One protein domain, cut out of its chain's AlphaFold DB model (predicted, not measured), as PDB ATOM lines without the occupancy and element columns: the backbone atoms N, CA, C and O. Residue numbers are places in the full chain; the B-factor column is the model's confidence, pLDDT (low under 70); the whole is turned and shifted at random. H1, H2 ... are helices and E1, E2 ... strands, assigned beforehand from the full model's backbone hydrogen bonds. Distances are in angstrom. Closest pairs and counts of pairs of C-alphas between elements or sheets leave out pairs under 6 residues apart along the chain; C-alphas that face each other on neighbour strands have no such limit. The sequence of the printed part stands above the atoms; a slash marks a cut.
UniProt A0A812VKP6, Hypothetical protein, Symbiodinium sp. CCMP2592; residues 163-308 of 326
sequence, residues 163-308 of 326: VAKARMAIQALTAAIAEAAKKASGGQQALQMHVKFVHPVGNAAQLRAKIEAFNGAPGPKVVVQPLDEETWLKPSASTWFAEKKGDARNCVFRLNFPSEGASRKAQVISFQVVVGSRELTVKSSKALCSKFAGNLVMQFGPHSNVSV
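This is residues 163 to 308 of the 326 residues of the protein "Hypothetical protein" of Symbiodinium sp. CCMP2592 (UniProt A0A812VKP6). A twisted sheet of six strands has helices over one face, making two layers: the long H1 slants over the end with E1 and E6, H2 is over E3 towards the other end, and H3 is over E5. Short H4 packs on H1 and only grazes the sheet, and a long loop, residues 227 to 249, joins E2 to E3. The printed part has 146 residues with four named helices and six named strands, in the order H1 E1 H2 E2 E3 E4 E5 H3 H4 E6. The sheet runs E2 E3 E4 E5 E1 E6, all antiparallel, and the class is mixed, helices and strands. The whole is compact, with a radius of gyration of the C-alphas of 14.8 A and spans of 44 by 36 by 32 A.

Look first at E2, residues 224 to 226, E3, residues 250 to 257, E4, residues 267 to 274, and E5, residues 279 to 285: they form a meander, each strand the antiparallel neighbour of the one before, in three hairpins. Within hydrogen-bond range you find N 254 and O 225 at 3.3 A, N 253 and O 271 at 2.8 A, and N 272 and O 281 at 2.8 A. Next come E1, residues 190 to 197, with N 193 and O 282 at 2.8 A, and edge strand E6, residues 303 to 307, with N 194 and O 307 at 2.8 A. H1, residues 163 to 183, lies over E1 at a height over the sheet of 7.2 A, slantwise to the strands at 42 degrees to E1 on the local plane. H2, residues 204 to 212, lies over E3 at a height of 8.9 A and runs along the strands. H3, residues 286 to 291, is on the same face as H2, over E5, and only just stands up from the sheet, rising 40.3 degrees. With residues 174 to 181 alone H1 touches H3, closest at the C-alphas of Thr 174 and Ser 290, 6.0 A, a shallow tilt of 4 degrees, opposite ways. With residues 166 to 174 alone it touches H4, residues 293 to 300, closest at the C-alphas of Ile 170 and Gly 294, 5.4 A, a steep tilt of 60 degrees. E5, H3, H4 and E6 make a split strand-helix-strand unit, its two strands running the same way with E1 between them, with a right-handed crossover. In H1, H2, H3 and H4 every O i to N i+4 pair is within hydrogen-bond range.

Find C-alpha 163 at (-5.081, 9.278, 21.278); from there H1 runs 30.3 A to C-alpha 183. E1 is 21.6 A long, E3 22.9 A, E4 23.9 A and E5 19.4 A. E6 ends at C-alpha 307, (1.015, -15.713, 22.822).

The two C-alphas farthest apart, those of Ala 164 and Glu 230, are 44.6 A apart. The printed part has no cut; the links H2 to E2 and E2 to E3 are long. The mean pLDDT of the printed part is 70.1, and 60 residues are under 70, among them residues 213 to 249.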
ATOM      1  N   VAL A 163      -6.552   9.396  21.341       76.12
ATOM      2  CA  VAL A 163      -5.081   9.278  21.278       76.12
ATOM      3  C   VAL A 163      -4.482   8.666  22.544       76.12
ATOM      4  O   VAL A 163      -3.621   7.796  22.444       76.12
ATOM      5  N   ALA A 164      -4.957   9.050  23.734       72.81
ATOM      6  CA  ALA A 164      -4.462   8.483  24.990       72.81
ATOM      7  C   ALA A 164      -4.726   6.967  25.086       72.81
ATOM      8  O   ALA A 164      -3.822   6.196  25.406       72.81
ATOM      9  N   LYS A 165      -5.939   6.524  24.721       74.56
ATOM     10  CA  LYS A 165      -6.313   5.099  24.705       74.56
ATOM     11  C   LYS A 165      -5.513   4.320  23.659       74.56
ATOM     12  O   LYS A 165      -5.045   3.221  23.946       74.56
ATOM     13  N   ALA A 166      -5.311   4.909  22.479       75.88
ATOM     14  CA  ALA A 166      -4.486   4.323  21.430       75.88
ATOM     15  C   ALA A 166      -3.034   4.146  21.901       75.88
ATOM     16  O   ALA A 166      -2.488   3.052  21.794       75.88
ATOM     17  N   ARG A 167      -2.429   5.177  22.506       76.75
ATOM     18  CA  ARG A 167      -1.059   5.117  23.047       76.75
ATOM     19  C   ARG A 167      -0.903   4.020  24.100       76.75
ATOM     20  O   ARG A 167       0.043   3.243  24.007       76.75
ATOM     21  N   MET A 168      -1.841   3.908  25.042       79.19
ATOM     22  CA  MET A 168      -1.816   2.840  26.050       79.19
ATOM     23  C   MET A 168      -1.902   1.448  25.415       79.19
ATOM     24  O   MET A 168      -1.128   0.559  25.764       79.19
ATOM     25  N   ALA A 169      -2.801   1.257  24.445       79.12
ATOM     26  CA  ALA A 169      -2.948  -0.021  23.754       79.12
ATOM     27  C   ALA A 169      -1.698  -0.392  22.930       79.12
ATOM     28  O   ALA A 169      -1.310  -1.561  22.903       79.12
ATOM     29  N   ILE A 170      -1.045   0.593  22.302       81.50
ATOM     30  CA  ILE A 170       0.225   0.412  21.582       81.50
ATOM     31  C   ILE A 170       1.333   0.009  22.551       81.50
ATOM     32  O   ILE A 170       2.023  -0.974  22.301       81.50
ATOM     33  N   GLN A 171       1.487   0.721  23.669       84.31
ATOM     34  CA  GLN A 171       2.498   0.400  24.680       84.31
ATOM     35  C   GLN A 171       2.307  -1.009  25.245       84.31
ATOM     36  O   GLN A 171       3.274  -1.767  25.327       84.31
ATOM     37  N   ALA A 172       1.064  -1.386  25.558       84.25
ATOM     38  CA  ALA A 172       0.740  -2.729  26.019       84.25
ATOM     39  C   ALA A 172       1.128  -3.794  24.979       84.25
ATOM     40  O   ALA A 172       1.729  -4.807  25.335       84.25
ATOM     41  N   LEU A 173       0.854  -3.551  23.688       83.00
ATOM     42  CA  LEU A 173       1.187  -4.513  22.637       83.00
ATOM     43  C   LEU A 173       2.702  -4.622  22.456       83.00
ATOM     44  O   LEU A 173       3.233  -5.724  22.377       83.00
ATOM     45  N   THR A 174       3.409  -3.494  22.431       85.69
ATOM     46  CA  THR A 174       4.871  -3.460  22.318       85.69
ATOM     47  C   THR A 174       5.538  -4.207  23.473       85.69
ATOM     48  O   THR A 174       6.453  -4.997  23.237       85.69
ATOM     49  N   ALA A 175       5.056  -4.029  24.706       85.44
ATOM     50  CA  ALA A 175       5.550  -4.767  25.867       85.44
ATOM     51  C   ALA A 175       5.290  -6.277  25.730       85.44
ATOM     52  O   ALA A 175       6.198  -7.083  25.929       85.44
ATOM     53  N   ALA A 176       4.084  -6.666  25.307       83.94
ATOM     54  CA  ALA A 176       3.742  -8.066  25.081       83.94
ATOM     55  C   ALA A 176       4.604  -8.710  23.976       83.94
ATOM     56  O   ALA A 176       5.032  -9.856  24.116       83.94
ATOM     57  N   ILE A 177       4.921  -7.968  22.907       82.88
ATOM     58  CA  ILE A 177       5.832  -8.406  21.838       82.88
ATOM     59  C   ILE A 177       7.263  -8.562  22.360       82.88
ATOM     60  O   ILE A 177       7.929  -9.537  22.011       82.88
ATOM     61  N   ALA A 178       7.741  -7.646  23.203       83.00
ATOM     62  CA  ALA A 178       9.067  -7.749  23.806       83.00
ATOM     63  C   ALA A 178       9.183  -8.997  24.702       83.00
ATOM     64  O   ALA A 178      10.151  -9.750  24.591       83.00
ATOM     65  N   GLU A 179       8.170  -9.273  25.524       83.31
ATOM     66  CA  GLU A 179       8.108 -10.483  26.353       83.31
ATOM     67  C   GLU A 179       8.019 -11.764  25.511       83.31
ATOM     68  O   GLU A 179       8.724 -12.744  25.760       83.31
ATOM     69  N   ALA A 180       7.209 -11.745  24.454       76.94
ATOM     70  CA  ALA A 180       7.147 -12.803  23.451       76.94
ATOM     71  C   ALA A 180       8.517 -13.062  22.795       76.94
ATOM     72  O   ALA A 180       8.942 -14.210  22.649       76.94
ATOM     73  N   ALA A 181       9.242 -12.002  22.435       76.25
ATOM     74  CA  ALA A 181      10.542 -12.086  21.782       76.25
ATOM     75  C   ALA A 181      11.646 -12.653  22.690       76.25
ATOM     76  O   ALA A 181      12.548 -13.318  22.171       76.25
ATOM     77  N   LYS A 182      11.568 -12.420  24.010       77.12
ATOM     78  CA  LYS A 182      12.454 -13.031  25.019       77.12
ATOM     79  C   LYS A 182      12.220 -14.537  25.154       77.12
ATOM     80  O   LYS A 182      13.172 -15.287  25.329       77.12
ATOM     81  N   LYS A 183      10.961 -14.978  25.054       72.00
ATOM     82  CA  LYS A 183      10.571 -16.399  25.146       72.00
ATOM     83  C   LYS A 183      10.893 -17.199  23.882       72.00
ATOM     84  O   LYS A 183      11.022 -18.417  23.949       72.00
ATOM     85  N   ALA A 184      11.006 -16.538  22.731       67.88
ATOM     86  CA  ALA A 184      11.451 -17.171  21.496       67.88
ATOM     87  C   ALA A 184      12.952 -17.497  21.589       67.88
ATOM     88  O   ALA A 184      13.765 -16.580  21.729       67.88
ATOM     89  N   SER A 185      13.292 -18.788  21.499       59.62
ATOM     90  CA  SER A 185      14.641 -19.338  21.687       59.62
ATOM     91  C   SER A 185      15.742 -18.522  20.995       59.62
ATOM     92  O   SER A 185      15.572 -18.003  19.884       59.62
ATOM     93  N   GLY A 186      16.879 -18.381  21.688       54.53
ATOM     94  CA  GLY A 186      18.040 -17.600  21.260       54.53
ATOM     95  C   GLY A 186      18.647 -18.155  19.973       54.53
ATOM     96  O   GLY A 186      19.478 -19.048  20.009       54.53
ATOM     97  N   GLY A 187      18.180 -17.658  18.831       55.69
ATOM     98  CA  GLY A 187      18.586 -18.110  17.496       55.69
ATOM     99  C   GLY A 187      17.494 -17.915  16.443       55.69
ATOM    100  O   GLY A 187      17.788 -17.726  15.265       55.69
ATOM    101  N   GLN A 188      16.223 -17.870  16.856       61.94
ATOM    102  CA  GLN A 188      15.107 -17.593  15.951       61.94
ATOM    103  C   GLN A 188      15.068 -16.097  15.589       61.94
ATOM    104  O   GLN A 188      14.732 -15.244  16.412       61.94
ATOM    105  N   GLN A 189      15.405 -15.775  14.336       62.84
ATOM    106  CA  GLN A 189      15.298 -14.418  13.770       62.84
ATOM    107  C   GLN A 189      13.837 -14.006  13.510       62.84
ATOM    108  O   GLN A 189      13.503 -12.817  13.505       62.84
ATOM    109  N   ALA A 190      12.960 -14.995  13.315       68.62
ATOM    110  CA  ALA A 190      11.529 -14.820  13.105       68.62
ATOM    111  C   ALA A 190      10.736 -15.102  14.390       68.62
ATOM    112  O   ALA A 190      11.064 -15.995  15.165       68.62
ATOM    113  N   LEU A 191       9.671 -14.335  14.593       75.69
ATOM    114  CA  LEU A 191       8.719 -14.445  15.684       75.69
ATOM    115  C   LEU A 191       7.339 -14.718  15.087       75.69
ATOM    116  O   LEU A 191       6.851 -13.941  14.266       75.69
ATOM    117  N   GLN A 192       6.712 -15.811  15.514       80.44
ATOM    118  CA  GLN A 192       5.294 -16.065  15.285       80.44
ATOM    119  C   GLN A 192       4.529 -15.691  16.553       80.44
ATOM    120  O   GLN A 192       4.867 -16.154  17.638       80.44
ATOM    121  N   MET A 193       3.511 -14.854  16.423       81.75
ATOM    122  CA  MET A 193       2.659 -14.420  17.523       81.75
ATOM    123  C   MET A 193       1.193 -14.626  17.166       81.75
ATOM    124  O   MET A 193       0.761 -14.334  16.056       81.75
ATOM    125  N   HIS A 194       0.432 -15.105  18.135       84.12
ATOM    126  CA  HIS A 194      -1.018 -15.164  18.106       84.12
ATOM    127  C   HIS A 194      -1.527 -13.972  18.904       84.12
ATOM    128  O   HIS A 194      -1.313 -13.893  20.116       84.12
ATOM    129  N   VAL A 195      -2.144 -13.017  18.217       83.25
ATOM    130  CA  VAL A 195      -2.703 -11.802  18.806       83.25
ATOM    131  C   VAL A 195      -4.215 -11.958  18.853       83.25
ATOM    132  O   VAL A 195      -4.869 -12.070  17.818       83.25
ATOM    133  N   LYS A 196      -4.784 -11.961  20.057       85.06
ATOM    134  CA  LYS A 196      -6.233 -12.015  20.257       85.06
ATOM    135  C   LYS A 196      -6.763 -10.609  20.498       85.06
ATOM    136  O   LYS A 196      -6.481 -10.025  21.543       85.06
ATOM    137  N   PHE A 197      -7.548 -10.071  19.577       81.75
ATOM    138  CA  PHE A 197      -8.171  -8.756  19.708       81.75
ATOM    139  C   PHE A 197      -9.441  -8.801  20.560       81.75
ATOM    140  O   PHE A 197     -10.100  -9.833  20.686       81.75
ATOM    141  N   VAL A 198      -9.786  -7.664  21.169       79.44
ATOM    142  CA  VAL A 198     -11.048  -7.525  21.915       79.44
ATOM    143  C   VAL A 198     -12.244  -7.678  20.966       79.44
ATOM    144  O   VAL A 198     -13.226  -8.343  21.303       79.44
ATOM    145  N   HIS A 199     -12.115  -7.131  19.756       77.44
ATOM    146  CA  HIS A 199     -13.136  -7.151  18.714       77.44
ATOM    147  C   HIS A 199     -12.820  -8.222  17.662       77.44
ATOM    148  O   HIS A 199     -11.643  -8.472  17.386       77.44
ATOM    149  N   PRO A 200     -13.842  -8.869  17.074       71.88
ATOM    150  CA  PRO A 200     -13.631  -9.811  15.984       71.88
ATOM    151  C   PRO A 200     -12.980  -9.118  14.790       71.88
ATOM    152  O   PRO A 200     -13.296  -7.974  14.450       71.88
ATOM    153  N   VAL A 201     -12.063  -9.834  14.146       68.06
ATOM    154  CA  VAL A 201     -11.551  -9.437  12.844       68.06
ATOM    155  C   VAL A 201     -12.669  -9.692  11.836       68.06
ATOM    156  O   VAL A 201     -13.315 -10.741  11.852       68.06
ATOM    157  N   GLY A 202     -12.936  -8.686  11.004       68.56
ATOM    158  CA  GLY A 202     -13.993  -8.719  10.000       68.56
ATOM    159  C   GLY A 202     -13.799  -9.795   8.928       68.56
ATOM    160  O   GLY A 202     -12.900 -10.633   8.996       68.56
ATOM    161  N   ASN A 203     -14.641  -9.764   7.895       69.12
ATOM    162  CA  ASN A 203     -14.495 -10.672   6.755       69.12
ATOM    163  C   ASN A 203     -13.159 -10.451   6.003       69.12
ATOM    164  O   ASN A 203     -12.472  -9.444   6.189       69.12
ATOM    165  N   ALA A 204     -12.784 -11.392   5.132       67.69
ATOM    166  CA  ALA A 204     -11.510 -11.358   4.405       67.69
ATOM    167  C   ALA A 204     -11.282 -10.051   3.617       67.69
ATOM    168  O   ALA A 204     -10.165  -9.541   3.576       67.69
ATOM    169  N   ALA A 205     -12.345  -9.481   3.038       71.31
ATOM    170  CA  ALA A 205     -12.290  -8.222   2.297       71.31
ATOM    171  C   ALA A 205     -11.993  -7.021   3.213       71.31
ATOM    172  O   ALA A 205     -11.142  -6.190   2.896       71.31
ATOM    173  N   GLN A 206     -12.632  -6.959   4.383       73.19
ATOM    174  CA  GLN A 206     -12.349  -5.944   5.399       73.19
ATOM    175  C   GLN A 206     -10.925  -6.077   5.938       73.19
ATOM    176  O   GLN A 206     -10.252  -5.067   6.147       73.19
ATOM    177  N   LEU A 207     -10.444  -7.307   6.139       73.75
ATOM    178  CA  LEU A 207      -9.068  -7.543   6.555       73.75
ATOM    179  C   LEU A 207      -8.079  -7.076   5.489       73.75
ATOM    180  O   LEU A 207      -7.163  -6.324   5.812       73.75
ATOM    181  N   ARG A 208      -8.288  -7.456   4.225       73.12
ATOM    182  CA  ARG A 208      -7.464  -6.991   3.107       73.12
ATOM    183  C   ARG A 208      -7.385  -5.469   3.084       73.12
ATOM    184  O   ARG A 208      -6.286  -4.936   3.051       73.12
ATOM    185  N   ALA A 209      -8.514  -4.773   3.193       75.19
ATOM    186  CA  ALA A 209      -8.531  -3.314   3.195       75.19
ATOM    187  C   ALA A 209      -7.807  -2.691   4.403       75.19
ATOM    188  O   ALA A 209      -7.085  -1.707   4.253       75.19
ATOM    189  N   LYS A 210      -7.947  -3.273   5.603       75.06
ATOM    190  CA  LYS A 210      -7.196  -2.848   6.801       75.06
ATOM    191  C   LYS A 210      -5.689  -3.058   6.646       75.06
ATOM    192  O   LYS A 210      -4.899  -2.247   7.123       75.06
ATOM    193  N   ILE A 211      -5.296  -4.135   5.972       73.38
ATOM    194  CA  ILE A 211      -3.901  -4.449   5.665       73.38
ATOM    195  C   ILE A 211      -3.362  -3.548   4.536       73.38
ATOM    196  O   ILE A 211      -2.226  -3.091   4.601       73.38
ATOM    197  N   GLU A 212      -4.155  -3.224   3.519       72.31
ATOM    198  CA  GLU A 212      -3.770  -2.258   2.479       72.31
ATOM    199  C   GLU A 212      -3.563  -0.856   3.080       72.31
ATOM    200  O   GLU A 212      -2.636  -0.142   2.693       72.31
ATOM    201  N   ALA A 213      -4.363  -0.498   4.091       67.94
ATOM    202  CA  ALA A 213      -4.234   0.724   4.884       67.94
ATOM    203  C   ALA A 213      -3.197   0.627   6.025       67.94
ATOM    204  O   ALA A 213      -3.092   1.541   6.847       67.94
ATOM    205  N   PHE A 214      -2.415  -0.456   6.103       68.81
ATOM    206  CA  PHE A 214      -1.512  -0.722   7.228       68.81
ATOM    207  C   PHE A 214      -0.408   0.327   7.386       68.81
ATOM    208  O   PHE A 214       0.010   0.584   8.508       68.81
ATOM    209  N   ASN A 215       0.024   0.975   6.300       60.56
ATOM    210  CA  ASN A 215       0.982   2.090   6.339       60.56
ATOM    211  C   ASN A 215       0.331   3.469   6.570       60.56
ATOM    212  O   ASN A 215       1.034   4.475   6.622       60.56
ATOM    213  N   GLY A 216      -0.993   3.529   6.728       55.06
ATOM    214  CA  GLY A 216      -1.738   4.772   6.912       55.06
ATOM    215  C   GLY A 216      -1.979   5.560   5.618       55.06
ATOM    216  O   GLY A 216      -1.518   5.198   4.538       55.06
ATOM    217  N   ALA A 217      -2.732   6.657   5.743       44.72
ATOM    218  CA  ALA A 217      -3.223   7.469   4.626       44.72
ATOM    219  C   ALA A 217      -2.153   8.183   3.761       44.72
ATOM    220  O   ALA A 217      -2.439   8.382   2.582       44.72
ATOM    221  N   PRO A 218      -0.946   8.554   4.255       49.22
ATOM    222  CA  PRO A 218       0.097   9.120   3.394       49.22
ATOM    223  C   PRO A 218       1.115   8.083   2.883       49.22
ATOM    224  O   PRO A 218       2.041   8.446   2.161       49.22
ATOM    225  N   GLY A 219       0.994   6.807   3.269       50.34
ATOM    226  CA  GLY A 219       1.949   5.764   2.895       50.34
ATOM    227  C   GLY A 219       1.635   5.119   1.539       50.34
ATOM    228  O   GLY A 219       0.471   5.075   1.130       50.34
ATOM    229  N   PRO A 220       2.638   4.559   0.835       52.09
ATOM    230  CA  PRO A 220       2.373   3.741  -0.341       52.09
ATOM    231  C   PRO A 220       1.492   2.553   0.059       52.09
ATOM    232  O   PRO A 220       1.778   1.863   1.048       52.09
ATOM    233  N   LYS A 221       0.425   2.315  -0.717       59.09
ATOM    234  CA  LYS A 221      -0.434   1.137  -0.551       59.09
ATOM    235  C   LYS A 221       0.440  -0.106  -0.641       59.09
ATOM    236  O   LYS A 221       1.111  -0.325  -1.649       59.09
ATOM    237  N   VAL A 222       0.452  -0.906   0.422       61.94
ATOM    238  CA  VAL A 222       1.208  -2.156   0.410       61.94
ATOM    239  C   VAL A 222       0.478  -3.128  -0.501       61.94
ATOM    240  O   VAL A 222      -0.727  -3.324  -0.356       61.94
ATOM    241  N   VAL A 223       1.197  -3.733  -1.447       60.69
ATOM    242  CA  VAL A 223       0.625  -4.786  -2.287       60.69
ATOM    243  C   VAL A 223       0.349  -5.990  -1.396       60.69
ATOM    244  O   VAL A 223       1.271  -6.661  -0.933       60.69
ATOM    245  N   VAL A 224      -0.932  -6.228  -1.136       65.06
ATOM    246  CA  VAL A 224      -1.407  -7.380  -0.382       65.06
ATOM    247  C   VAL A 224      -1.664  -8.508  -1.365       65.06
ATOM    248  O   VAL A 224      -2.547  -8.407  -2.213       65.06
ATOM    249  N   GLN A 225      -0.894  -9.584  -1.251       64.62
ATOM    250  CA  GLN A 225      -1.150 -10.805  -2.008       64.62
ATOM    251  C   GLN A 225      -2.042 -11.720  -1.157       64.62
ATOM    252  O   GLN A 225      -1.572 -12.195  -0.115       64.62
ATOM    253  N   PRO A 226      -3.324 -11.929  -1.529       65.62
ATOM    254  CA  PRO A 226      -4.094 -13.037  -0.984       65.62
ATOM    255  C   PRO A 226      -3.445 -14.336  -1.467       65.62
ATOM    256  O   PRO A 226      -3.105 -14.469  -2.640       65.62
ATOM    257  N   LEU A 227      -3.201 -15.255  -0.542       62.56
ATOM    258  CA  LEU A 227      -2.567 -16.529  -0.856       62.56
ATOM    259  C   LEU A 227      -3.647 -17.586  -1.091       62.56
ATOM    260  O   LEU A 227      -4.232 -18.094  -0.132       62.56
ATOM    261  N   ASP A 228      -3.886 -17.907  -2.360       61.06
ATOM    262  CA  ASP A 228      -4.662 -19.078  -2.766       61.06
ATOM    263  C   ASP A 228      -3.722 -20.283  -2.927       61.06
ATOM    264  O   ASP A 228      -2.623 -20.159  -3.467       61.06
ATOM    265  N   GLU A 229      -4.136 -21.453  -2.427       55.12
ATOM    266  CA  GLU A 229      -3.299 -22.667  -2.393       55.12
ATOM    267  C   GLU A 229      -2.874 -23.139  -3.799       55.12
ATOM    268  O   GLU A 229      -1.811 -23.736  -3.936       55.12
ATOM    269  N   GLU A 230      -3.648 -22.826  -4.845       51.53
ATOM    270  CA  GLU A 230      -3.409 -23.292  -6.222       51.53
ATOM    271  C   GLU A 230      -2.351 -22.487  -6.991       51.53
ATOM    272  O   GLU A 230      -1.690 -23.019  -7.879       51.53
ATOM    273  N   THR A 231      -2.162 -21.206  -6.665       51.81
ATOM    274  CA  THR A 231      -1.237 -20.317  -7.399       51.81
ATOM    275  C   THR A 231       0.085 -20.100  -6.670       51.81
ATOM    276  O   THR A 231       0.993 -19.444  -7.186       51.81
ATOM    277  N   TRP A 232       0.220 -20.658  -5.465       49.06
ATOM    278  CA  TRP A 232       1.357 -20.409  -4.597       49.06
ATOM    279  C   TRP A 232       2.355 -21.566  -4.581       49.06
ATOM    280  O   TRP A 232       2.087 -22.651  -4.065       49.06
ATOM    281  N   LEU A 233       3.576 -21.299  -5.045       51.03
ATOM    282  CA  LEU A 233       4.715 -22.176  -4.789       51.03
ATOM    283  C   LEU A 233       5.079 -22.096  -3.302       51.03
ATOM    284  O   LEU A 233       5.623 -21.094  -2.833       51.03
ATOM    285  N   LYS A 234       4.777 -23.169  -2.565       47.16
ATOM    286  CA  LYS A 234       5.164 -23.377  -1.165       47.16
ATOM    287  C   LYS A 234       6.671 -23.091  -0.983       47.16
ATOM    288  O   LYS A 234       7.492 -23.842  -1.509       47.16
ATOM    289  N   PRO A 235       7.066 -22.015  -0.273       47.22
ATOM    290  CA  PRO A 235       8.474 -21.706  -0.050       47.22
ATOM    291  C   PRO A 235       9.117 -22.753   0.868       47.22
ATOM    292  O   PRO A 235       8.432 -23.457   1.609       47.22
ATOM    293  N   SER A 236      10.450 -22.841   0.840       45.38
ATOM    294  CA  SER A 236      11.207 -23.786   1.668       45.38
ATOM    295  C   SER A 236      10.889 -23.632   3.164       45.38
ATOM    296  O   SER A 236      10.673 -22.523   3.658       45.38
ATOM    297  N   ALA A 237      10.893 -24.751   3.901       45.09
ATOM    298  CA  ALA A 237      10.486 -24.830   5.310       45.09
ATOM    299  C   ALA A 237      11.238 -23.864   6.247       45.09
ATOM    300  O   ALA A 237      10.678 -23.384   7.230       45.09
ATOM    301  N   SER A 238      12.477 -23.501   5.899       45.75
ATOM    302  CA  SER A 238      13.297 -22.507   6.605       45.75
ATOM    303  C   SER A 238      12.760 -21.073   6.527       45.75
ATOM    304  O   SER A 238      13.211 -20.200   7.264       45.75
ATOM    305  N   THR A 239      11.824 -20.811   5.615       47.91
ATOM    306  CA  THR A 239      11.378 -19.467   5.220       47.91
ATOM    307  C   THR A 239       9.892 -19.251   5.511       47.91
ATOM    308  O   THR A 239       9.327 -18.244   5.096       47.91
ATOM    309  N   TRP A 240       9.216 -20.201   6.164       52.59
ATOM    310  CA  TRP A 240       7.764 -20.277   6.039       52.59
ATOM    311  C   TRP A 240       6.987 -19.387   7.009       52.59
ATOM    312  O   TRP A 240       7.261 -19.319   8.205       52.59
ATOM    313  N   PHE A 241       5.956 -18.756   6.458       59.19
ATOM    314  CA  PHE A 241       4.933 -17.907   7.036       59.19
ATOM    315  C   PHE A 241       3.515 -18.433   6.727       59.19
ATOM    316  O   PHE A 241       3.212 -18.605   5.556       59.19
ATOM    317  N   ALA A 242       2.700 -18.666   7.771       56.09
ATOM    318  CA  ALA A 242       1.245 -18.911   7.783       56.09
ATOM    319  C   ALA A 242       0.626 -19.844   6.706       56.09
ATOM    320  O   ALA A 242       0.624 -19.547   5.517       56.09
ATOM    321  N   GLU A 243      -0.008 -20.941   7.131       58.88
ATOM    322  CA  GLU A 243      -0.627 -21.931   6.236       58.88
ATOM    323  C   GLU A 243      -2.153 -21.919   6.358       58.88
ATOM    324  O   GLU A 243      -2.692 -21.952   7.466       58.88
ATOM    325  N   LYS A 244      -2.856 -21.946   5.219       57.12
ATOM    326  CA  LYS A 244      -4.321 -22.074   5.172       57.12
ATOM    327  C   LYS A 244      -4.798 -23.429   5.723       57.12
ATOM    328  O   LYS A 244      -5.890 -23.495   6.290       57.12
ATOM    329  N   LYS A 245      -3.943 -24.464   5.671       61.78
ATOM    330  CA  LYS A 245      -4.209 -25.838   6.145       61.78
ATOM    331  C   LYS A 245      -5.514 -26.419   5.572       61.78
ATOM    332  O   LYS A 245      -6.193 -27.171   6.265       61.78
ATOM    333  N   GLY A 246      -5.901 -26.023   4.356       55.25
ATOM    334  CA  GLY A 246      -7.148 -26.459   3.727       55.25
ATOM    335  C   GLY A 246      -8.446 -25.911   4.341       55.25
ATOM    336  O   GLY A 246      -9.522 -26.301   3.897       55.25
ATOM    337  N   ASP A 247      -8.412 -25.004   5.332       63.66
ATOM    338  CA  ASP A 247      -9.644 -24.354   5.814       63.66
ATOM    339  C   ASP A 247      -9.991 -23.180   4.887       63.66
ATOM    340  O   ASP A 247      -9.265 -22.188   4.802       63.66
ATOM    341  N   ALA A 248     -11.137 -23.264   4.208       62.47
ATOM    342  CA  ALA A 248     -11.644 -22.208   3.333       62.47
ATOM    343  C   ALA A 248     -11.870 -20.867   4.062       62.47
ATOM    344  O   ALA A 248     -11.904 -19.816   3.423       62.47
ATOM    345  N   ARG A 249     -11.998 -20.887   5.395       65.00
ATOM    346  CA  ARG A 249     -12.166 -19.698   6.244       65.00
ATOM    347  C   ARG A 249     -10.839 -19.105   6.703       65.00
ATOM    348  O   ARG A 249     -10.845 -18.022   7.286       65.00
ATOM    349  N   ASN A 250      -9.719 -19.791   6.476       71.56
ATOM    350  CA  ASN A 250      -8.404 -19.241   6.756       71.56
ATOM    351  C   ASN A 250      -7.987 -18.334   5.601       71.56
ATOM    352  O   ASN A 250      -7.891 -18.760   4.450       71.56
ATOM    353  N   CYS A 251      -7.713 -17.075   5.913       71.31
ATOM    354  CA  CYS A 251      -7.169 -16.128   4.953       71.31
ATOM    355  C   CYS A 251      -5.744 -15.789   5.361       71.31
ATOM    356  O   CYS A 251      -5.497 -15.388   6.503       71.31
ATOM    357  N   VAL A 252      -4.817 -15.945   4.418       73.62
ATOM    358  CA  VAL A 252      -3.414 -15.599   4.616       73.62
ATOM    359  C   VAL A 252      -3.049 -14.450   3.688       73.62
ATOM    360  O   VAL A 252      -3.290 -14.498   2.483       73.62
ATOM    361  N   PHE A 253      -2.462 -13.412   4.271       75.00
ATOM    362  CA  PHE A 253      -2.021 -12.216   3.577       75.00
ATOM    363  C   PHE A 253      -0.528 -12.030   3.782       75.00
ATOM    364  O   PHE A 253      -0.036 -12.082   4.913       75.00
ATOM    365  N   ARG A 254       0.192 -11.774   2.692       75.00
ATOM    366  CA  ARG A 254       1.619 -11.456   2.723       75.00
ATOM    367  C   ARG A 254       1.850 -10.002   2.330       75.00
ATOM    368  O   ARG A 254       1.319  -9.533   1.327       75.00
ATOM    369  N   LEU A 255       2.686  -9.327   3.112       73.00
ATOM    370  CA  LEU A 255       3.162  -7.975   2.856       73.00
ATOM    371  C   LEU A 255       4.670  -8.018   2.671       73.00
ATOM    372  O   LEU A 255       5.390  -8.579   3.502       73.00
ATOM    373  N   ASN A 256       5.136  -7.397   1.594       71.25
ATOM    374  CA  ASN A 256       6.552  -7.189   1.338       71.25
ATOM    375  C   ASN A 256       6.861  -5.703   1.523       71.25
ATOM    376  O   ASN A 256       6.311  -4.857   0.820       71.25
ATOM    377  N   PHE A 257       7.746  -5.398   2.462       68.75
ATOM    378  CA  PHE A 257       8.258  -4.060   2.698       68.75
ATOM    379  C   PHE A 257       9.630  -3.921   2.033       68.75
ATOM    380  O   PHE A 257      10.472  -4.818   2.173       68.75
ATOM    381  N   PRO A 258       9.887  -2.815   1.314       62.28
ATOM    382  CA  PRO A 258      11.234  -2.511   0.862       62.28
ATOM    383  C   PRO A 258      12.149  -2.365   2.086       62.28
ATOM    384  O   PRO A 258      11.755  -1.817   3.114       62.28
ATOM    385  N   SER A 259      13.360  -2.910   1.999       63.97
ATOM    386  CA  SER A 259      14.332  -2.817   3.086       63.97
ATOM    387  C   SER A 259      14.942  -1.416   3.121       63.97
ATOM    388  O   SER A 259      15.552  -0.971   2.151       63.97
ATOM    389  N   GLU A 260      14.785  -0.730   4.250       59.09
ATOM    390  CA  GLU A 260      15.426   0.553   4.547       59.09
ATOM    391  C   GLU A 260      16.856   0.283   5.061       59.09
ATOM    392  O   GLU A 260      17.129   0.363   6.256       59.09
ATOM    393  N   GLY A 261      17.776  -0.155   4.191       59.66
ATOM    394  CA  GLY A 261      19.166  -0.424   4.586       59.66
ATOM    395  C   GLY A 261      20.026  -1.111   3.522       59.66
ATOM    396  O   GLY A 261      19.585  -1.354   2.404       59.66
ATOM    397  N   ALA A 262      21.268  -1.470   3.883       50.34
ATOM    398  CA  ALA A 262      22.234  -2.130   2.987       50.34
ATOM    399  C   ALA A 262      21.801  -3.539   2.521       50.34
ATOM    400  O   ALA A 262      22.323  -4.074   1.543       50.34
ATOM    401  N   SER A 263      20.829  -4.146   3.208       56.00
ATOM    402  CA  SER A 263      20.186  -5.383   2.770       56.00
ATOM    403  C   SER A 263      19.229  -5.093   1.615       56.00
ATOM    404  O   SER A 263      18.242  -4.386   1.793       56.00
ATOM    405  N   ARG A 264      19.463  -5.706   0.450       58.06
ATOM    406  CA  ARG A 264      18.539  -5.661  -0.702       58.06
ATOM    407  C   ARG A 264      17.319  -6.582  -0.553       58.06
ATOM    408  O   ARG A 264      16.453  -6.585  -1.422       58.06
ATOM    409  N   LYS A 265      17.250  -7.404   0.502       64.50
ATOM    410  CA  LYS A 265      16.161  -8.377   0.683       64.50
ATOM    411  C   LYS A 265      14.939  -7.694   1.296       64.50
ATOM    412  O   LYS A 265      15.050  -7.108   2.369       64.50
ATOM    413  N   ALA A 266      13.789  -7.798   0.627       65.19
ATOM    414  CA  ALA A 266      12.515  -7.300   1.135       65.19
ATOM    415  C   ALA A 266      12.181  -7.924   2.499       65.19
ATOM    416  O   ALA A 266      12.381  -9.120   2.720       65.19
ATOM    417  N   GLN A 267      11.668  -7.105   3.411       71.94
ATOM    418  CA  GLN A 267      11.212  -7.549   4.720       71.94
ATOM    419  C   GLN A 267       9.768  -8.040   4.609       71.94
ATOM    420  O   GLN A 267       8.943  -7.395   3.969       71.94
ATOM    421  N   VAL A 268       9.451  -9.185   5.212       73.19
ATOM    422  CA  VAL A 268       8.148  -9.838   5.023       73.19
ATOM    423  C   VAL A 268       7.376  -9.894   6.336       73.19
ATOM    424  O   VAL A 268       7.913 -10.288   7.375       73.19
ATOM    425  N   ILE A 269       6.098  -9.521   6.277       75.81
ATOM    426  CA  ILE A 269       5.117  -9.799   7.330       75.81
ATOM    427  C   ILE A 269       4.021 -10.652   6.721       75.81
ATOM    428  O   ILE A 269       3.501 -10.332   5.652       75.81
ATOM    429  N   SER A 270       3.649 -11.717   7.417       77.06
ATOM    430  CA  SER A 270       2.452 -12.478   7.088       77.06
ATOM    431  C   SER A 270       1.406 -12.354   8.174       77.06
ATOM    432  O   SER A 270       1.726 -12.434   9.365       77.06
ATOM    433  N   PHE A 271       0.160 -12.286   7.738       77.81
ATOM    434  CA  PHE A 271      -1.019 -12.322   8.577       77.81
ATOM    435  C   PHE A 271      -1.834 -13.551   8.219       77.81
ATOM    436  O   PHE A 271      -2.106 -13.784   7.046       77.81
ATOM    437  N   GLN A 272      -2.250 -14.305   9.223       78.56
ATOM    438  CA  GLN A 272      -3.229 -15.368   9.083       78.56
ATOM    439  C   GLN A 272      -4.389 -15.102  10.021       78.56
ATOM    440  O   GLN A 272      -4.202 -14.907  11.221       78.56
ATOM    441  N   VAL A 273      -5.586 -15.101   9.455       74.94
ATOM    442  CA  VAL A 273      -6.832 -14.955  10.195       74.94
ATOM    443  C   VAL A 273      -7.737 -16.129   9.878       74.94
ATOM    444  O   VAL A 273      -7.717 -16.652   8.764       74.94
ATOM    445  N   VAL A 274      -8.591 -16.468  10.832       72.69
ATOM    446  CA  VAL A 274      -9.797 -17.251  10.567       72.69
ATOM    447  C   VAL A 274     -10.961 -16.266  10.471       72.69
ATOM    448  O   VAL A 274     -11.164 -15.479  11.395       72.69
ATOM    449  N   VAL A 275     -11.712 -16.262   9.370       68.81
ATOM    450  CA  VAL A 275     -12.849 -15.341   9.175       68.81
ATOM    451  C   VAL A 275     -13.825 -15.433  10.356       68.81
ATOM    452  O   VAL A 275     -14.244 -16.523  10.741       68.81
ATOM    453  N   GLY A 276     -14.177 -14.282  10.944       66.50
ATOM    454  CA  GLY A 276     -15.056 -14.196  12.118       66.50
ATOM    455  C   GLY A 276     -14.370 -14.481  13.462       66.50
ATOM    456  O   GLY A 276     -15.017 -14.408  14.506       66.50
ATOM    457  N   SER A 277     -13.069 -14.784  13.466       76.88
ATOM    458  CA  SER A 277     -12.286 -14.970  14.689       76.88
ATOM    459  C   SER A 277     -11.795 -13.645  15.271       76.88
ATOM    460  O   SER A 277     -11.653 -12.629  14.593       76.88
ATOM    461  N   ARG A 278     -11.490 -13.671  16.569       80.94
ATOM    462  CA  ARG A 278     -10.770 -12.599  17.275       80.94
ATOM    463  C   ARG A 278      -9.254 -12.769  17.205       80.94
ATOM    464  O   ARG A 278      -8.527 -11.961  17.769       80.94
ATOM    465  N   GLU A 279      -8.778 -13.836  16.579       82.56
ATOM    466  CA  GLU A 279      -7.373 -14.215  16.576       82.56
ATOM    467  C   GLU A 279      -6.705 -13.900  15.239       82.56
ATOM    468  O   GLU A 279      -7.189 -14.279  14.171       82.56
ATOM    469  N   LEU A 280      -5.563 -13.224  15.325       81.88
ATOM    470  CA  LEU A 280      -4.674 -12.912  14.221       81.88
ATOM    471  C   LEU A 280      -3.312 -13.537  14.502       81.88
ATOM    472  O   LEU A 280      -2.631 -13.173  15.459       81.88
ATOM    473  N   THR A 281      -2.889 -14.450  13.643       82.69
ATOM    474  CA  THR A 281      -1.518 -14.953  13.653       82.69
ATOM    475  C   THR A 281      -0.655 -14.009  12.827       82.69
ATOM    476  O   THR A 281      -0.864 -13.854  11.626       82.69
ATOM    477  N   VAL A 282       0.321 -13.372  13.463       81.69
ATOM    478  CA  VAL A 282       1.309 -12.513  12.808       81.69
ATOM    479  C   VAL A 282       2.649 -13.223  12.858       81.69
ATOM    480  O   VAL A 282       3.074 -13.692  13.913       81.69
ATOM    481  N   LYS A 283       3.346 -13.302  11.728       79.44
ATOM    482  CA  LYS A 283       4.711 -13.823  11.696       79.44
ATOM    483  C   LYS A 283       5.611 -12.870  10.927       79.44
ATOM    484  O   LYS A 283       5.307 -12.480   9.801       79.44
ATOM    485  N   SER A 284       6.701 -12.461  11.566       77.00
ATOM    486  CA  SER A 284       7.715 -11.577  10.988       77.00
ATOM    487  C   SER A 284       9.017 -11.632  11.789       77.00
ATOM    488  O   SER A 284       9.117 -12.391  12.747       77.00
ATOM    489  N   SER A 285      10.037 -10.857  11.419       77.44
ATOM    490  CA  SER A 285      11.233 -10.712  12.252       77.44
ATOM    491  C   SER A 285      10.917  -9.958  13.548       77.44
ATOM    492  O   SER A 285      10.011  -9.123  13.593       77.44
ATOM    493  N   LYS A 286      11.682 -10.225  14.616       75.81
ATOM    494  CA  LYS A 286      11.487  -9.577  15.934       75.81
ATOM    495  C   LYS A 286      11.476  -8.041  15.834       75.81
ATOM    496  O   LYS A 286      10.621  -7.378  16.427       75.81
ATOM    497  N   ALA A 287      12.397  -7.491  15.040       74.31
ATOM    498  CA  ALA A 287      12.506  -6.055  14.792       74.31
ATOM    499  C   ALA A 287      11.257  -5.494  14.094       74.31
ATOM    500  O   ALA A 287      10.751  -4.436  14.470       74.31
ATOM    501  N   LEU A 288      10.722  -6.227  13.115       75.75
ATOM    502  CA  LEU A 288       9.593  -5.771  12.313       75.75
ATOM    503  C   LEU A 288       8.276  -5.833  13.089       75.75
ATOM    504  O   LEU A 288       7.499  -4.883  13.052       75.75
ATOM    505  N   CYS A 289       8.061  -6.891  13.875       76.75
ATOM    506  CA  CYS A 289       6.903  -6.995  14.765       76.75
ATOM    507  C   CYS A 289       6.802  -5.802  15.728       76.75
ATOM    508  O   CYS A 289       5.718  -5.257  15.923       76.75
ATOM    509  N   SER A 290       7.935  -5.368  16.287       77.94
ATOM    510  CA  SER A 290       7.981  -4.223  17.203       77.94
ATOM    511  C   SER A 290       7.722  -2.899  16.473       77.94
ATOM    512  O   SER A 290       6.938  -2.083  16.952       77.94
ATOM    513  N   LYS A 291       8.309  -2.706  15.277       80.25
ATOM    514  CA  LYS A 291       8.101  -1.505  14.440       80.25
ATOM    515  C   LYS A 291       6.625  -1.304  14.074       80.25
ATOM    516  O   LYS A 291       6.156  -0.172  14.023       80.25
ATOM    517  N   PHE A 292       5.884  -2.392  13.856       77.75
ATOM    518  CA  PHE A 292       4.503  -2.343  13.371       77.75
ATOM    519  C   PHE A 292       3.418  -2.560  14.435       77.75
ATOM    520  O   PHE A 292       2.233  -2.604  14.097       77.75
ATOM    521  N   ALA A 293       3.786  -2.628  15.718       78.94
ATOM    522  CA  ALA A 293       2.826  -2.729  16.820       78.94
ATOM    523  C   ALA A 293       1.797  -1.581  16.800       78.94
ATOM    524  O   ALA A 293       0.602  -1.807  16.991       78.94
ATOM    525  N   GLY A 294       2.246  -0.362  16.478       79.12
ATOM    526  CA  GLY A 294       1.377   0.802  16.296       79.12
ATOM    527  C   GLY A 294       0.286   0.563  15.253       79.12
ATOM    528  O   GLY A 294      -0.899   0.717  15.536       79.12
ATOM    529  N   ASN A 295       0.684   0.109  14.067       79.50
ATOM    530  CA  ASN A 295      -0.221  -0.088  12.936       79.50
ATOM    531  C   ASN A 295      -1.216  -1.225  13.199       79.50
ATOM    532  O   ASN A 295      -2.391  -1.108  12.856       79.50
ATOM    533  N   LEU A 296      -0.779  -2.284  13.890       78.50
ATOM    534  CA  LEU A 296      -1.661  -3.352  14.359       78.50
ATOM    535  C   LEU A 296      -2.774  -2.811  15.265       78.50
ATOM    536  O   LEU A 296      -3.950  -3.052  15.006       78.50
ATOM    537  N   VAL A 297      -2.429  -2.034  16.291       81.31
ATOM    538  CA  VAL A 297      -3.422  -1.468  17.217       81.31
ATOM    539  C   VAL A 297      -4.322  -0.447  16.525       81.31
ATOM    540  O   VAL A 297      -5.527  -0.415  16.769       81.31
ATOM    541  N   MET A 298      -3.769   0.362  15.625       79.81
ATOM    542  CA  MET A 298      -4.547   1.359  14.895       79.81
ATOM    543  C   MET A 298      -5.549   0.728  13.926       79.81
ATOM    544  O   MET A 298      -6.607   1.310  13.732       79.81
ATOM    545  N   GLN A 299      -5.275  -0.446  13.348       78.25
ATOM    546  CA  GLN A 299      -6.183  -1.104  12.394       78.25
ATOM    547  C   GLN A 299      -7.133  -2.124  13.050       78.25
ATOM    548  O   GLN A 299      -8.290  -2.279  12.638       78.25
ATOM    549  N   PHE A 300      -6.667  -2.822  14.085       78.06
ATOM    550  CA  PHE A 300      -7.386  -3.935  14.716       78.06
ATOM    551  C   PHE A 300      -7.901  -3.623  16.125       78.06
ATOM    552  O   PHE A 300      -8.732  -4.363  16.650       78.06
ATOM    553  N   GLY A 301      -7.479  -2.502  16.707       81.75
ATOM    554  CA  GLY A 301      -7.895  -2.068  18.034       81.75
ATOM    555  C   GLY A 301      -7.084  -2.709  19.164       81.75
ATOM    556  O   GLY A 301      -6.000  -3.255  18.938       81.75
ATOM    557  N   PRO A 302      -7.574  -2.617  20.413       83.06
ATOM    558  CA  PRO A 302      -6.869  -3.159  21.565       83.06
ATOM    559  C   PRO A 302      -6.827  -4.691  21.523       83.06
ATOM    560  O   PRO A 302      -7.794  -5.362  21.144       83.06
ATOM    561  N   HIS A 303      -5.694  -5.241  21.953       83.44
ATOM    562  CA  HIS A 303      -5.513  -6.675  22.128       83.44
ATOM    563  C   HIS A 303      -5.884  -7.090  23.558       83.44
ATOM    564  O   HIS A 303      -5.815  -6.299  24.494       83.44
ATOM    565  N   SER A 304      -6.296  -8.343  23.699       85.00
ATOM    566  CA  SER A 304      -6.596  -9.006  24.972       85.00
ATOM    567  C   SER A 304      -5.472  -9.941  25.407       85.00
ATOM    568  O   SER A 304      -5.225 -10.092  26.596       85.00
ATOM    569  N   ASN A 305      -4.789 -10.575  24.447       81.19
ATOM    570  CA  ASN A 305      -3.693 -11.493  24.724       81.19
ATOM    571  C   ASN A 305      -2.727 -11.569  23.534       81.19
ATOM    572  O   ASN A 305      -3.146 -11.440  22.380       81.19
ATOM    573  N   VAL A 306      -1.452 -11.821  23.830       79.94
ATOM    574  CA  VAL A 306      -0.416 -12.177  22.859       79.94
ATOM    575  C   VAL A 306       0.284 -13.434  23.351       79.94
ATOM    576  O   VAL A 306       0.867 -13.449  24.434       79.94
ATOM    577  N   SER A 307       0.279 -14.482  22.535       81.62
ATOM    578  CA  SER A 307       1.015 -15.713  22.822       81.62
ATOM    579  C   SER A 307       1.945 -16.080  21.676       81.62
ATOM    580  O   SER A 307       1.580 -15.982  20.507       81.62
ATOM    581  N   VAL A 308       3.145 -16.546  22.006       71.88
ATOM    582  CA  VAL A 308       4.054 -17.181  21.043       71.88
ATOM    583  C   VAL A 308       3.775 -18.674  21.104       71.88
ATOM    584  O   VAL A 308       3.769 -19.221  22.212       71.88
TER     585      VAL A 308